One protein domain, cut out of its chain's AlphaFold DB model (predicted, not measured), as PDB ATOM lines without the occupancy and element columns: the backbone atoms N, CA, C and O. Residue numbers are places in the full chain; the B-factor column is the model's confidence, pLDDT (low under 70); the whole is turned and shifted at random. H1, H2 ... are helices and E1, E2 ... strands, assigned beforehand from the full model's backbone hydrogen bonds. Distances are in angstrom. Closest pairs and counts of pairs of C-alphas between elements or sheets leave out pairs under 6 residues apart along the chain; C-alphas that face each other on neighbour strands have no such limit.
ATOM      1  N   ALA A  32      46.549  22.748  -2.424       65.31
ATOM      2  CA  ALA A  32      47.775  23.324  -1.869       65.31
ATOM      3  C   ALA A  32      48.073  24.763  -2.332       65.31
ATOM      4  O   ALA A  32      48.804  25.480  -1.641       65.31
ATOM      5  N   SER A  33      47.523  25.194  -3.473       79.81
ATOM      6  CA  SER A  33      47.875  26.462  -4.125       79.81
ATOM      7  C   SER A  33      46.688  27.158  -4.787       79.81
ATOM      8  O   SER A  33      45.882  26.509  -5.457       79.81
ATOM      9  N   ALA A  34      46.648  28.484  -4.681       85.31
ATOM     10  CA  ALA A  34      45.692  29.359  -5.343       85.31
ATOM     11  C   ALA A  34      46.345  30.193  -6.455       85.31
ATOM     12  O   ALA A  34      47.497  30.593  -6.329       85.31
ATOM     13  N   VAL A  35      45.596  30.529  -7.505       88.44
ATOM     14  CA  VAL A  35      46.034  31.439  -8.576       88.44
ATOM     15  C   VAL A  35      45.406  32.812  -8.345       88.44
ATOM     16  O   VAL A  35      44.194  32.989  -8.465       88.44
ATOM     17  N   CYS A  36      46.232  33.792  -7.970       86.19
ATOM     18  CA  CYS A  36      45.784  35.099  -7.471       86.19
ATOM     19  C   CYS A  36      44.846  35.840  -8.439       86.19
ATOM     20  O   CYS A  36      43.799  36.333  -8.019       86.19
ATOM     21  N   GLN A  37      45.193  35.898  -9.727       87.94
ATOM     22  CA  GLN A  37      44.408  36.629 -10.729       87.94
ATOM     23  C   GLN A  37      43.047  35.981 -10.972       87.94
ATOM     24  O   GLN A  37      42.031  36.665 -10.925       87.94
ATOM     25  N   VAL A  38      43.014  34.655 -11.133       91.31
ATOM     26  CA  VAL A  38      41.774  33.879 -11.287       91.31
ATOM     27  C   VAL A  38      40.844  34.097 -10.094       91.31
ATOM     28  O   VAL A  38      39.644  34.282 -10.271       91.31
ATOM     29  N   VAL A  39      41.389  34.131  -8.874       90.69
ATOM     30  CA  VAL A  39      40.608  34.404  -7.659       90.69
ATOM     31  C   VAL A  39      40.062  35.834  -7.660       90.69
ATOM     32  O   VAL A  39      38.888  36.031  -7.358       90.69
ATOM     33  N   LYS A  40      40.877  36.834  -8.017       89.06
ATOM     34  CA  LYS A  40      40.431  38.235  -8.108       89.06
ATOM     35  C   LYS A  40      39.325  38.417  -9.144       89.06
ATOM     36  O   LYS A  40      38.326  39.061  -8.842       89.06
ATOM     37  N   GLU A  41      39.487  37.834 -10.326       91.81
ATOM     38  CA  GLU A  41      38.501  37.901 -11.406       91.81
ATOM     39  C   GLU A  41      37.190  37.212 -11.010       91.81
ATOM     40  O   GLU A  41      36.115  37.786 -11.169       91.81
ATOM     41  N   PHE A  42      37.276  36.030 -10.392       92.75
ATOM     42  CA  PHE A  42      36.113  35.331  -9.848       92.75
ATOM     43  C   PHE A  42      35.324  36.211  -8.872       92.75
ATOM     44  O   PHE A  42      34.106  36.330  -8.981       92.75
ATOM     45  N   TYR A  43      36.013  36.869  -7.936       91.06
ATOM     46  CA  TYR A  43      35.381  37.779  -6.981       91.06
ATOM     47  C   TYR A  43      34.805  39.044  -7.634       91.06
ATOM     48  O   TYR A  43      33.739  39.500  -7.225       91.06
ATOM     49  N   ALA A  44      35.472  39.592  -8.653       88.81
ATOM     50  CA  ALA A  44      35.024  40.787  -9.367       88.81
ATOM     51  C   ALA A  44      33.719  40.570 -10.156       88.81
ATOM     52  O   ALA A  44      32.988  41.528 -10.394       88.81
ATOM     53  N   ASN A  45      33.411  39.324 -10.520       89.75
ATOM     54  CA  ASN A  45      32.232  38.968 -11.310       89.75
ATOM     55  C   ASN A  45      30.997  38.582 -10.468       89.75
ATOM     56  O   ASN A  45      30.009  38.086 -11.014       89.75
ATOM     57  N   PHE A  46      31.007  38.822  -9.150       86.12
ATOM     58  CA  PHE A  46      29.803  38.698  -8.321       86.12
ATOM     59  C   PHE A  46      28.824  39.852  -8.569       86.12
ATOM     60  O   PHE A  46      29.191  41.025  -8.543       86.12
ATOM     61  N   LEU A  47      27.545  39.513  -8.745       75.31
ATOM     62  CA  LEU A  47      26.464  40.492  -8.848       75.31
ATOM     63  C   LEU A  47      25.986  40.935  -7.459       75.31
ATOM     64  O   LEU A  47      25.952  40.140  -6.521       75.31
ATOM     65  N   ALA A  48      25.546  42.192  -7.361       67.94
ATOM     66  CA  ALA A  48      25.245  42.874  -6.099       67.94
ATOM     67  C   ALA A  48      24.046  42.319  -5.300       67.94
ATOM     68  O   ALA A  48      23.827  42.732  -4.159       67.94
ATOM     69  N   HIS A  49      23.214  41.457  -5.897       68.31
ATOM     70  CA  HIS A  49      21.861  41.214  -5.382       68.31
ATOM     71  C   HIS A  49      21.520  39.753  -5.091       68.31
ATOM     72  O   HIS A  49      20.664  39.521  -4.241       68.31
ATOM     73  N   GLU A  50      22.201  38.773  -5.691       75.94
ATOM     74  CA  GLU A  50      21.938  37.352  -5.434       75.94
ATOM     75  C   GLU A  50      23.195  36.501  -5.602       75.94
ATOM     76  O   GLU A  50      24.115  36.853  -6.339       75.94
ATOM     77  N   LEU A  51      23.217  35.363  -4.907       76.81
ATOM     78  CA  LEU A  51      24.301  34.389  -4.976       76.81
ATOM     79  C   LEU A  51      24.249  33.709  -6.356       76.81
ATOM     80  O   LEU A  51      23.300  32.962  -6.615       76.81
ATOM     81  N   PRO A  52      25.205  33.983  -7.261       79.44
ATOM     82  CA  PRO A  52      25.105  33.522  -8.638       79.44
ATOM     83  C   PRO A  52      25.325  32.011  -8.702       79.44
ATOM     84  O   PRO A  52      26.207  31.492  -8.025       79.44
ATOM     85  N   ALA A  53      24.554  31.308  -9.536       84.00
ATOM     86  CA  ALA A  53      24.754  29.875  -9.779       84.00
ATOM     87  C   ALA A  53      26.013  29.584 -10.618       84.00
ATOM     88  O   ALA A  53      26.561  28.482 -10.573       84.00
ATOM     89  N   GLU A  54      26.458  30.563 -11.410       89.44
ATOM     90  CA  GLU A  54      27.632  30.487 -12.275       89.44
ATOM     91  C   GLU A  54      28.352  31.837 -12.280       89.44
ATOM     92  O   GLU A  54      27.709  32.886 -12.278       89.44
ATOM     93  N   ILE A  55      29.683  31.811 -12.310       91.50
ATOM     94  CA  ILE A  55      30.540  33.000 -12.369       91.50
ATOM     95  C   ILE A  55      31.445  32.875 -13.588       91.50
ATOM     96  O   ILE A  55      32.066  31.834 -13.796       91.50
ATOM     97  N   THR A  56      31.518  33.920 -14.404       93.12
ATOM     98  CA  THR A  56      32.402  33.940 -15.575       93.12
ATOM     99  C   THR A  56      33.827  34.279 -15.145       93.12
ATOM    100  O   THR A  56      34.023  35.219 -14.385       93.12
ATOM    101  N   VAL A  57      34.822  33.533 -15.625       93.00
ATOM    102  CA  VAL A  57      36.256  33.813 -15.458       93.00
ATOM    103  C   VAL A  57      36.959  33.433 -16.756       93.00
ATOM    104  O   VAL A  57      36.820  32.297 -17.204       93.00
ATOM    105  N   ARG A  58      37.693  34.359 -17.380       92.81
ATOM    106  CA  ARG A  58      38.345  34.179 -18.691       92.81
ATOM    107  C   ARG A  58      37.380  33.654 -19.750       92.81
ATOM    108  O   ARG A  58      37.682  32.696 -20.449       92.81
ATOM    109  N   GLU A  59      36.183  34.239 -19.791       92.56
ATOM    110  CA  GLU A  59      35.081  33.847 -20.688       92.56
ATOM    111  C   GLU A  59      34.524  32.425 -20.454       92.56
ATOM    112  O   GLU A  59      33.612  31.986 -21.153       92.56
ATOM    113  N   VAL A  60      34.996  31.719 -19.422       94.62
ATOM    114  CA  VAL A  60      34.528  30.385 -19.032       94.62
ATOM    115  C   VAL A  60      33.576  30.490 -17.843       94.62
ATOM    116  O   VAL A  60      33.845  31.187 -16.866       94.62
ATOM    117  N   LYS A  61      32.451  29.771 -17.897       93.94
ATOM    118  CA  LYS A  61      31.476  29.727 -16.800       93.94
ATOM    119  C   LYS A  61      31.862  28.690 -15.748       93.94
ATOM    120  O   LYS A  61      31.926  27.494 -16.029       93.94
ATOM    121  N   VAL A  62      32.046  29.144 -14.515       93.75
ATOM    122  CA  VAL A  62      32.376  28.318 -13.351       93.75
ATOM    123  C   VAL A  62      31.124  28.117 -12.506       93.75
ATOM    124  O   VAL A  62      30.582  29.077 -11.960       93.75
ATOM    125  N   LYS A  63      30.664  26.868 -12.368       91.69
ATOM    126  CA  LYS A  63      29.520  26.534 -11.501       91.69
ATOM    127  C   LYS A  63      29.844  26.793 -10.034       91.69
ATOM    128  O   LYS A  63      30.854  26.307  -9.509       91.69
ATOM    129  N   PHE A  64      28.957  27.527  -9.378       89.38
ATOM    130  CA  PHE A  64      29.111  27.973  -8.008       89.38
ATOM    131  C   PHE A  64      27.770  27.915  -7.270       89.38
ATOM    132  O   PHE A  64      26.917  28.782  -7.391       89.38
ATOM    133  N   SER A  65      27.583  26.875  -6.465       89.62
ATOM    134  CA  SER A  65      26.439  26.742  -5.564       89.62
ATOM    135  C   SER A  65      26.839  25.995  -4.295       89.62
ATOM    136  O   SER A  65      27.888  25.344  -4.232       89.62
ATOM    137  N   ASP A  66      25.974  26.020  -3.279       89.88
ATOM    138  CA  ASP A  66      26.145  25.192  -2.083       89.88
ATOM    139  C   ASP A  66      26.244  23.698  -2.435       89.88
ATOM    140  O   ASP A  66      26.999  22.959  -1.801       89.88
ATOM    141  N   ARG A  67      25.533  23.253  -3.479       91.31
ATOM    142  CA  ARG A  67      25.596  21.875  -3.985       91.31
ATOM    143  C   ARG A  67      26.938  21.564  -4.638       91.31
ATOM    144  O   ARG A  67      27.489  20.505  -4.359       91.31
ATOM    145  N   ASP A  68      27.479  22.476  -5.442       91.38
ATOM    146  CA  ASP A  68      28.773  22.284  -6.115       91.38
ATOM    147  C   ASP A  68      29.944  22.271  -5.126       91.38
ATOM    148  O   ASP A  68      30.940  21.576  -5.348       91.38
ATOM    149  N   ILE A  69      29.840  23.035  -4.033       91.56
ATOM    150  CA  ILE A  69      30.815  23.012  -2.935       91.56
ATOM    151  C   ILE A  69      30.666  21.721  -2.129       91.56
ATOM    152  O   ILE A  69      31.661  21.058  -1.839       91.56
ATOM    153  N   ASN A  70      29.431  21.326  -1.799       93.06
ATOM    154  CA  ASN A  70      29.186  20.074  -1.088       93.06
ATOM    155  C   ASN A  70      29.690  18.865  -1.886       93.06
ATOM    156  O   ASN A  70      30.345  18.004  -1.311       93.06
ATOM    157  N   HIS A  71      29.438  18.818  -3.196       92.00
ATOM    158  CA  HIS A  71      29.938  17.755  -4.066       92.00
ATOM    159  C   HIS A  71      31.468  17.700  -4.040       92.00
ATOM    160  O   HIS A  71      32.034  16.630  -3.841       92.00
ATOM    161  N   TYR A  72      32.132  18.849  -4.188       89.94
ATOM    162  CA  TYR A  72      33.592  18.932  -4.217       89.94
ATOM    163  C   TYR A  72      34.250  18.376  -2.943       89.94
ATOM    164  O   TYR A  72      35.187  17.589  -3.023       89.94
ATOM    165  N   TYR A  73      33.723  18.723  -1.767       90.00
ATOM    166  CA  TYR A  73      34.249  18.242  -0.485       90.00
ATOM    167  C   TYR A  73      33.614  16.924   0.000       90.00
ATOM    168  O   TYR A  73      33.813  16.542   1.154       90.00
ATOM    169  N   LEU A  74      32.823  16.237  -0.835       90.19
ATOM    170  CA  LEU A  74      32.104  15.003  -0.480       90.19
ATOM    171  C   LEU A  74      31.176  15.158   0.747       90.19
ATOM    172  O   LEU A  74      31.003  14.251   1.563       90.19
ATOM    173  N   LEU A  75      30.560  16.327   0.902       90.69
ATOM    174  CA  LEU A  75      29.759  16.700   2.064       90.69
ATOM    175  C   LEU A  75      28.287  16.310   1.913       90.69
ATOM    176  O   LEU A  75      27.708  16.289   0.826       90.69
ATOM    177  N   LYS A  76      27.631  16.091   3.056       85.31
ATOM    178  CA  LYS A  76      26.182  15.870   3.112       85.31
ATOM    179  C   LYS A  76      25.432  17.178   2.857       85.31
ATOM    180  O   LYS A  76      25.587  18.138   3.611       85.31
ATOM    181  N   ASN A  77      24.540  17.175   1.871       81.56
ATOM    182  CA  ASN A  77      23.602  18.272   1.665       81.56
ATOM    183  C   ASN A  77      22.409  18.130   2.625       81.56
ATOM    184  O   ASN A  77      21.522  17.304   2.420       81.56
ATOM    185  N   VAL A  78      22.417  18.901   3.708       81.94
ATOM    186  CA  VAL A  78      21.357  18.908   4.726       81.94
ATOM    187  C   VAL A  78      20.676  20.271   4.760       81.94
ATOM    188  O   VAL A  78      21.327  21.298   4.594       81.94
ATOM    189  N   THR A  79      19.370  20.319   5.003       72.44
ATOM    190  CA  THR A  79      18.689  21.588   5.287       72.44
ATOM    191  C   THR A  79      19.004  22.013   6.723       72.44
ATOM    192  O   THR A  79      18.943  21.208   7.656       72.44
ATOM    193  N   PHE A  80      19.410  23.272   6.902       67.50
ATOM    194  CA  PHE A  80      19.724  23.838   8.212       67.50
ATOM    195  C   PHE A  80      19.060  25.206   8.379       67.50
ATOM    196  O   PHE A  80      19.221  26.088   7.536       67.50
ATOM    197  N   GLU A  81      18.335  25.359   9.483       58.34
ATOM    198  CA  GLU A  81      17.651  26.581   9.904       58.34
ATOM    199  C   GLU A  81      18.527  27.320  10.922       58.34
ATOM    200  O   GLU A  81      18.721  26.863  12.051       58.34
ATOM    201  N   ASN A 149      24.973  22.528   6.927       89.88
ATOM    202  CA  ASN A 149      25.243  22.555   5.493       89.88
ATOM    203  C   ASN A 149      26.507  23.375   5.239       89.88
ATOM    204  O   ASN A 149      26.449  24.602   5.188       89.88
ATOM    205  N   VAL A 150      27.646  22.698   5.126       90.56
ATOM    206  CA  VAL A 150      28.939  23.371   4.961       90.56
ATOM    207  C   VAL A 150      29.028  24.093   3.619       90.56
ATOM    208  O   VAL A 150      29.454  25.243   3.600       90.56
ATOM    209  N   GLY A 151      28.550  23.491   2.527       91.69
ATOM    210  CA  GLY A 151      28.523  24.151   1.221       91.69
ATOM    211  C   GLY A 151      27.760  25.472   1.251       91.69
ATOM    212  O   GLY A 151      28.242  26.464   0.717       91.69
ATOM    213  N   LYS A 152      26.628  25.532   1.965       90.12
ATOM    214  CA  LYS A 152      25.852  26.771   2.130       90.12
ATOM    215  C   LYS A 152      26.582  27.813   2.981       90.12
ATOM    216  O   LYS A 152      26.483  29.001   2.693       90.12
ATOM    217  N   VAL A 153      27.302  27.381   4.018       90.06
ATOM    218  CA  VAL A 153      28.124  28.267   4.861       90.06
ATOM    219  C   VAL A 153      29.250  28.893   4.039       90.06
ATOM    220  O   VAL A 153      29.379  30.112   4.032       90.06
ATOM    221  N   ILE A 154      30.005  28.075   3.299       91.50
ATOM    222  CA  ILE A 154      31.117  28.537   2.458       91.50
ATOM    223  C   ILE A 154      30.603  29.437   1.328       91.50
ATOM    224  O   ILE A 154      31.150  30.514   1.120       91.50
ATOM    225  N   ALA A 155      29.521  29.048   0.640       91.06
ATOM    226  CA  ALA A 155      28.914  29.857  -0.420       91.06
ATOM    227  C   ALA A 155      28.523  31.253   0.083       91.06
ATOM    228  O   ALA A 155      28.832  32.256  -0.561       91.06
ATOM    229  N   LYS A 156      27.878  31.318   1.256       88.81
ATOM    230  CA  LYS A 156      27.484  32.576   1.900       88.81
ATOM    231  C   LYS A 156      28.695  33.424   2.274       88.81
ATOM    232  O   LYS A 156      28.679  34.616   2.004       88.81
ATOM    233  N   GLU A 157      29.738  32.836   2.856       88.94
ATOM    234  CA  GLU A 157      30.936  33.597   3.232       88.94
ATOM    235  C   GLU A 157      31.691  34.114   2.000       88.94
ATOM    236  O   GLU A 157      32.119  35.264   1.997       88.94
ATOM    237  N   ILE A 158      31.813  33.322   0.926       90.88
ATOM    238  CA  ILE A 158      32.388  33.792  -0.345       90.88
ATOM    239  C   ILE A 158      31.562  34.964  -0.887       90.88
ATOM    240  O   ILE A 158      32.129  36.002  -1.215       90.88
ATOM    241  N   PHE A 159      30.235  34.837  -0.918       88.88
ATOM    242  CA  PHE A 159      29.351  35.916  -1.354       88.88
ATOM    243  C   PHE A 159      29.527  37.183  -0.508       88.88
ATOM    244  O   PHE A 159      29.709  38.268  -1.053       88.88
ATOM    245  N   GLU A 160      29.550  37.063   0.820       86.50
ATOM    246  CA  GLU A 160      29.786  38.197   1.718       86.50
ATOM    247  C   GLU A 160      31.165  38.822   1.496       86.50
ATOM    248  O   GLU A 160      31.286  40.044   1.511       86.50
ATOM    249  N   CYS A 161      32.200  38.015   1.247       87.62
ATOM    250  CA  CYS A 161      33.543  38.504   0.941       87.62
ATOM    251  C   CYS A 161      33.596  39.306  -0.356       87.62
ATOM    252  O   CYS A 161      34.258  40.342  -0.375       87.62
ATOM    253  N   ALA A 162      32.871  38.879  -1.392       88.06
ATOM    254  CA  ALA A 162      32.801  39.591  -2.666       88.06
ATOM    255  C   ALA A 162      32.255  41.023  -2.519       88.06
ATOM    256  O   ALA A 162      32.639  41.916  -3.264       88.06
ATOM    257  N   HIS A 163      31.404  41.254  -1.516       86.31
ATOM    258  CA  HIS A 163      30.754  42.542  -1.265       86.31
ATOM    259  C   HIS A 163      31.489  43.418  -0.240       86.31
ATOM    260  O   HIS A 163      31.037  44.519   0.086       86.31
ATOM    261  N   ARG A 164      32.625  42.962   0.302       84.44
ATOM    262  CA  ARG A 164      33.445  43.785   1.199       84.44
ATOM    263  C   ARG A 164      34.270  44.770   0.376       84.44
ATOM    264  O   ARG A 164      35.001  44.388  -0.525       84.44
ATOM    265  N   VAL A 165      34.246  46.042   0.775       68.94
ATOM    266  CA  VAL A 165      35.020  47.116   0.118       68.94
ATOM    267  C   VAL A 165      36.538  46.903   0.235       68.94
ATOM    268  O   VAL A 165      37.304  47.359  -0.609       68.94
ATOM    269  N   LYS A 166      36.989  46.237   1.305       73.62
ATOM    270  CA  LYS A 166      38.396  45.902   1.570       73.62
ATOM    271  C   LYS A 166      38.474  44.588   2.329       73.62
ATOM    272  O   LYS A 166      37.631  44.325   3.190       73.62
ATOM    273  N   GLY A 167      39.524  43.810   2.088       74.88
ATOM    274  CA  GLY A 167      39.767  42.612   2.878       74.88
ATOM    275  C   GLY A 167      40.663  41.587   2.205       74.88
ATOM    276  O   GLY A 167      41.359  41.856   1.228       74.88
ATOM    277  N   LYS A 168      40.644  40.393   2.793       81.56
ATOM    278  CA  LYS A 168      41.294  39.204   2.256       81.56
ATOM    279  C   LYS A 168      40.284  38.461   1.389       81.56
ATOM    280  O   LYS A 168      39.133  38.317   1.800       81.56
ATOM    281  N   LEU A 169      40.722  37.974   0.236       83.94
ATOM    282  CA  LEU A 169      39.954  37.027  -0.561       83.94
ATOM    283  C   LEU A 169      40.174  35.649   0.057       83.94
ATOM    284  O   LEU A 169      41.289  35.126   0.055       83.94
ATOM    285  N   PHE A 170      39.135  35.123   0.697       87.00
ATOM    286  CA  PHE A 170      39.181  33.811   1.327       87.00
ATOM    287  C   PHE A 170      38.842  32.710   0.320       87.00
ATOM    288  O   PHE A 170      38.438  32.982  -0.804       87.00
ATOM    289  N   PHE A 171      39.029  31.449   0.718       88.81
ATOM    290  CA  PHE A 171      38.727  30.282  -0.124       88.81
ATOM    291  C   PHE A 171      39.451  30.276  -1.481       88.81
ATOM    292  O   PHE A 171      39.002  29.640  -2.430       88.81
ATOM    293  N   SER A 172      40.605  30.941  -1.573       89.06
ATOM    294  CA  SER A 172      41.370  31.097  -2.813       89.06
ATOM    295  C   SER A 172      41.739  29.758  -3.457       89.06
ATOM    296  O   SER A 172      41.685  29.630  -4.679       89.06
ATOM    297  N   CYS A 173      42.077  28.745  -2.650       87.94
ATOM    298  CA  CYS A 173      42.414  27.405  -3.141       87.94
ATOM    299  C   CYS A 173      41.182  26.706  -3.729       87.94
ATOM    300  O   CYS A 173      41.234  26.243  -4.865       87.94
ATOM    301  N   LEU A 174      40.057  26.706  -3.005       90.62
ATOM    302  CA  LEU A 174      38.778  26.186  -3.495       90.62
ATOM    303  C   LEU A 174      38.349  26.856  -4.805       90.62
ATOM    304  O   LEU A 174      37.968  26.168  -5.748       90.62
ATOM    305  N   ILE A 175      38.415  28.188  -4.869       92.12
ATOM    306  CA  ILE A 175      38.041  28.960  -6.062       92.12
ATOM    307  C   ILE A 175      38.931  28.570  -7.241       92.12
ATOM    308  O   ILE A 175      38.424  28.238  -8.309       92.12
ATOM    309  N   THR A 176      40.248  28.535  -7.031       91.75
ATOM    310  CA  THR A 176      41.212  28.119  -8.061       91.75
ATOM    311  C   THR A 176      40.904  26.715  -8.571       91.75
ATOM    312  O   THR A 176      40.891  26.488  -9.778       91.75
ATOM    313  N   GLU A 177      40.608  25.779  -7.670       91.00
ATOM    314  CA  GLU A 177      40.295  24.407  -8.054       91.00
ATOM    315  C   GLU A 177      38.964  24.303  -8.804       91.00
ATOM    316  O   GLU A 177      38.876  23.574  -9.790       91.00
ATOM    317  N   LYS A 178      37.938  25.070  -8.415       92.06
ATOM    318  CA  LYS A 178      36.682  25.132  -9.178       92.06
ATOM    319  C   LYS A 178      36.907  25.696 -10.581       92.06
ATOM    320  O   LYS A 178      36.361  25.142 -11.533       92.06
ATOM    321  N   CYS A 179      37.732  26.733 -10.725       93.19
ATOM    322  CA  CYS A 179      38.123  27.272 -12.026       93.19
ATOM    323  C   CYS A 179      38.877  26.226 -12.864       93.19
ATOM    324  O   CYS A 179      38.547  26.023 -14.030       93.19
ATOM    325  N   ARG A 180      39.816  25.486 -12.260       92.31
ATOM    326  CA  ARG A 180      40.523  24.374 -12.916       92.31
ATOM    327  C   ARG A 180      39.560  23.275 -13.372       92.31
ATOM    328  O   ARG A 180      39.627  22.856 -14.521       92.31
ATOM    329  N   CYS A 181      38.620  22.865 -12.521       91.62
ATOM    330  CA  CYS A 181      37.583  21.885 -12.868       91.62
ATOM    331  C   CYS A 181      36.680  22.351 -14.023       91.62
ATOM    332  O   CYS A 181      36.144  21.522 -14.754       91.62
ATOM    333  N   ALA A 182      36.497  23.664 -14.182       93.69
ATOM    334  CA  ALA A 182      35.748  24.255 -15.287       93.69
ATOM    335  C   ALA A 182      36.593  24.453 -16.561       93.69
ATOM    336  O   ALA A 182      36.069  24.940 -17.557       93.69
ATOM    337  N   ASN A 183      37.873  24.059 -16.551       94.25
ATOM    338  CA  ASN A 183      38.849  24.294 -17.619       94.25
ATOM    339  C   ASN A 183      39.128  25.782 -17.898       94.25
ATOM    340  O   ASN A 183      39.437  26.158 -19.027       94.25
ATOM    341  N   VAL A 184      39.050  26.634 -16.871       93.94
ATOM    342  CA  VAL A 184      39.579  28.003 -16.950       93.94
ATOM    343  C   VAL A 184      41.092  27.908 -17.204       93.94
ATOM    344  O   VAL A 184      41.778  27.209 -16.447       93.94
ATOM    345  N   PRO A 185      41.643  28.584 -18.229       91.25
ATOM    346  CA  PRO A 185      43.084  28.596 -18.471       91.25
ATOM    347  C   PRO A 185      43.832  29.118 -17.240       91.25
ATOM    348  O   PRO A 185      43.359  30.061 -16.616       91.25
ATOM    349  N   MET A 186      44.986  28.543 -16.900       89.12
ATOM    350  CA  MET A 186      45.908  29.051 -15.870       89.12
ATOM    351  C   MET A 186      47.159  29.528 -16.606       89.12
ATOM    352  O   MET A 186      47.748  28.734 -17.339       89.12
ATOM    353  N   LEU A 187      47.514  30.809 -16.506       83.38
ATOM    354  CA  LEU A 187      48.635  31.348 -17.279       83.38
ATOM    355  C   LEU A 187      49.956  31.016 -16.566       83.38
ATOM    356  O   LEU A 187      50.014  30.925 -15.341       83.38
ATOM    357  N   ASN A 188      51.012  30.764 -17.342       65.75
ATOM    358  CA  ASN A 188      52.285  30.236 -16.831       65.75
ATOM    359  C   ASN A 188      53.086  31.250 -15.994       65.75
ATOM    360  O   ASN A 188      54.015  30.863 -15.294       65.75
ATOM    361  N   ASP A 189      52.746  32.531 -16.090       69.81
ATOM    362  CA  ASP A 189      53.327  33.659 -15.359       69.81
ATOM    363  C   ASP A 189      52.597  33.965 -14.038       69.81
ATOM    364  O   ASP A 189      52.933  34.917 -13.334       69.81
ATOM    365  N   GLU A 190      51.598  33.159 -13.673       71.75
ATOM    366  CA  GLU A 190      50.824  33.351 -12.451       71.75
ATOM    367  C   GLU A 190      51.422  32.549 -11.302       71.75
ATOM    368  O   GLU A 190      51.148  31.358 -11.142       71.75
ATOM    369  N   ASP A 191      52.218  33.219 -10.467       63.59
ATOM    370  CA  ASP A 191      52.816  32.582  -9.298       63.59
ATOM    371  C   ASP A 191      51.730  32.043  -8.343       63.59
ATOM    372  O   ASP A 191      50.884  32.810  -7.847       63.59
ATOM    373  N   PRO A 192      51.729  30.730  -8.047       67.25
ATOM    374  CA  PRO A 192      50.767  30.143  -7.136       67.25
ATOM    375  C   PRO A 192      50.982  30.671  -5.717       67.25
ATOM    376  O   PRO A 192      52.054  30.558  -5.125       67.25
ATOM    377  N   VAL A 193      49.914  31.191  -5.126       68.38
ATOM    378  CA  VAL A 193      49.871  31.592  -3.725       68.38
ATOM    379  C   VAL A 193      49.651  30.328  -2.881       68.38
ATOM    380  O   VAL A 193      48.649  29.638  -3.083       68.38
ATOM    381  N   PRO A 194      50.544  29.982  -1.934       60.84
ATOM    382  CA  PRO A 194      50.370  28.805  -1.076       60.84
ATOM    383  C   PRO A 194      49.069  28.871  -0.261       60.84
ATOM    384  O   PRO A 194      48.563  29.958  -0.008       60.84
ATOM    385  N   ARG A 195      48.576  27.738   0.260       56.53
ATOM    386  CA  ARG A 195      47.339  27.624   1.077       56.53
ATOM    387  C   ARG A 195      47.155  28.705   2.168       56.53
ATOM    388  O   ARG A 195      46.030  29.091   2.470       56.53
ATOM    389  N   LYS A 196      48.245  29.189   2.782       52.78
ATOM    390  CA  LYS A 196      48.243  30.258   3.813       52.78
ATOM    391  C   LYS A 196      48.517  31.667   3.269       52.78
ATOM    392  O   LYS A 196      48.450  32.636   4.024       52.78
ATOM    393  N   GLY A 197      48.876  31.784   1.999       45.81
ATOM    394  CA  GLY A 197      49.118  33.055   1.351       45.81
ATOM    395  C   GLY A 197      47.806  33.818   1.224       45.81
ATOM    396  O   GLY A 197      46.808  33.335   0.691       45.81
ATOM    397  N   VAL A 198      47.795  35.013   1.793       48.53
ATOM    398  CA  VAL A 198      46.642  35.897   1.739       48.53
ATOM    399  C   VAL A 198      46.630  36.543   0.365       48.53
ATOM    400  O   VAL A 198      47.514  37.336   0.054       48.53
ATOM    401  N   VAL A 199      45.605  36.255  -0.435       54.25
ATOM    402  CA  VAL A 199      45.293  37.114  -1.577       54.25
ATOM    403  C   VAL A 199      44.620  38.359  -1.007       54.25
ATOM    404  O   VAL A 199      43.461  38.329  -0.591       54.25
ATOM    405  N   SER A 200      45.380  39.443  -0.888       53.06
ATOM    406  CA  SER A 200      44.836  40.750  -0.535       53.06
ATOM    407  C   SER A 200      44.156  41.376  -1.752       53.06
ATOM    408  O   SER A 200      44.624  41.260  -2.887       53.06
ATOM    409  N   PHE A 201      43.039  42.054  -1.500       45.31
ATOM    410  CA  PHE A 201      42.415  42.942  -2.468       45.31
ATOM    411  C   PHE A 201      42.563  44.380  -1.966       45.31
ATOM    412  O   PHE A 201      41.953  44.765  -0.964       45.31
ATOM    413  N   GLU A 202      43.393  45.165  -2.650       41.78
ATOM    414  CA  GLU A 202      43.335  46.622  -2.589       41.78
ATOM    415  C   GLU A 202      42.718  47.103  -3.907       41.78
ATOM    416  O   GLU A 202      43.215  46.714  -4.965       41.78
ATOM    417  N   PRO A 203      41.632  47.898  -3.884       38.53
ATOM    418  CA  PRO A 203      41.132  48.512  -5.103       38.53
ATOM    419  C   PRO A 203      42.205  49.456  -5.646       38.53
ATOM    420  O   PRO A 203      42.732  50.295  -4.908       38.53
ATOM    421  N   ASP A 204      42.526  49.289  -6.926       37.12
ATOM    422  CA  ASP A 204      43.531  50.077  -7.622       37.12
ATOM    423  C   ASP A 204      43.206  51.571  -7.463       37.12
ATOM    424  O   ASP A 204      42.078  52.020  -7.707       37.12
TER     425      ASP A 204
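Overview. This is residues 32 to 81 and 149 to 204 of the 250 residues of an uncharacterized protein of Cannabis sativa (UniProt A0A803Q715). Two helices, H1 and H4, make the core and meet as a T, with the first residue of H4 beside H1; three small separate pairs of strands surround them, the E2 and E3 hairpin, E1 with E5, and E4 with E6. A second pair of helices, H2 and H3, lies to one side, and the stretch after H2 leads to Glu 81, at one end of the whole. The printed part has 106 residues, with four named helices and six named strands in the order E1 H1 E2 E3 H2 H3 E4 H4 E5 E6. Its three sheets, E1 - E5, E2 - E3 and E4 - E6, have two strands each and are antiparallel, and the class is mixed, helices and strands. The whole is compact, with a radius of gyration of the C-alphas of 13.4 A, but only just elongated, spanning 42 by 28 by 28 A.

Along the chain. The longest strands are E2, residues 54 to 57, and E3, residues 60 to 63, each 9.8 A from first to last C-alpha; C-alpha 54 is at (27.632, 30.487, -12.275). H1 is residues 36 to 44, 12.3 A, and H4 is residues 172 to 181, 14.2 A, beginning with C-alpha 172 at (41.370, 31.097, -2.813). H2 is residues 66 to 72, 10.0 A, and H3, the longest helix, is residues 150 to 162, 18.3 A. The remaining strands have three residues each: E1 is residues 33 to 35, E4 is residues 167 to 169, E5 is residues 192 to 194 and E6 is residues 199 to 201. E1 begins with C-alpha 33 at (47.875, 26.462, -4.125), and E6 ends with C-alpha 201 at (42.415, 42.942, -2.468).

Arrangement. E2 and E3 form an antiparallel hairpin at 146 degrees, with N 55 and O 62 within hydrogen-bond range at 2.9 A and N 62 and O 55 at 2.8 A. The closest C-alphas of H1 and E2 are those of Phe 42 and Val 57, 5.8 A apart; those of E3 and H4 are Val 62 and Cys 179, 6.0 A apart. H1 and H4 touch, about perpendicular at 89 degrees, and their closest C-alphas are those of Val 39 and Ser 172, 5.9 A apart. E1 comes to 4.4 A from H4, between the C-alphas of Ala 34 and Cys 173. E1 and E5 are antiparallel neighbours at 140 degrees, with N 34 and O 193 within hydrogen-bond range at 2.8 A. E4 and E6 are antiparallel neighbours at 134 degrees, with N 169 and O 199 within range at 2.9 A. The closest C-alphas of H1 and E6 are those of Cys 36 and Val 199, 6.2 A apart. H3 is close to H1 but not clearly touching: the C-alphas of Tyr 43 and Ala 162 are 5.3 A apart. H3 touches H2 with residues 150 to 155 alone, the closest C-alphas being those of Asp 66 and Gly 151, 4.2 A apart. These two helices run opposite ways at a steep tilt of 67 degrees, only just short of about perpendicular. H2 and H4 are near each other, with 8 pairs of C-alphas within 10 A, while H3 and H4 are apart. In H1, H2, H3 and H4 every O i to N i+4 pair is within hydrogen-bond range.

Size, cuts and confidence. The two C-alphas farthest apart, those of Glu 81 and Asp 189, are 44.3 A apart. Residues 82 to 148 are not printed, and C-alphas 81 and 149 stand 9.7 A apart across this cut, which lies in the link from H2 to H3. Of the links that are printed whole, H1 to E2 and H4 to E5 are short and the others are tight. The mean pLDDT of the printed part is 81.9; 22 residues are under 70, namely residue 32, residues 48 to 49, 80 to 81, residue 165, residues 188 to 189 and 191 to 204.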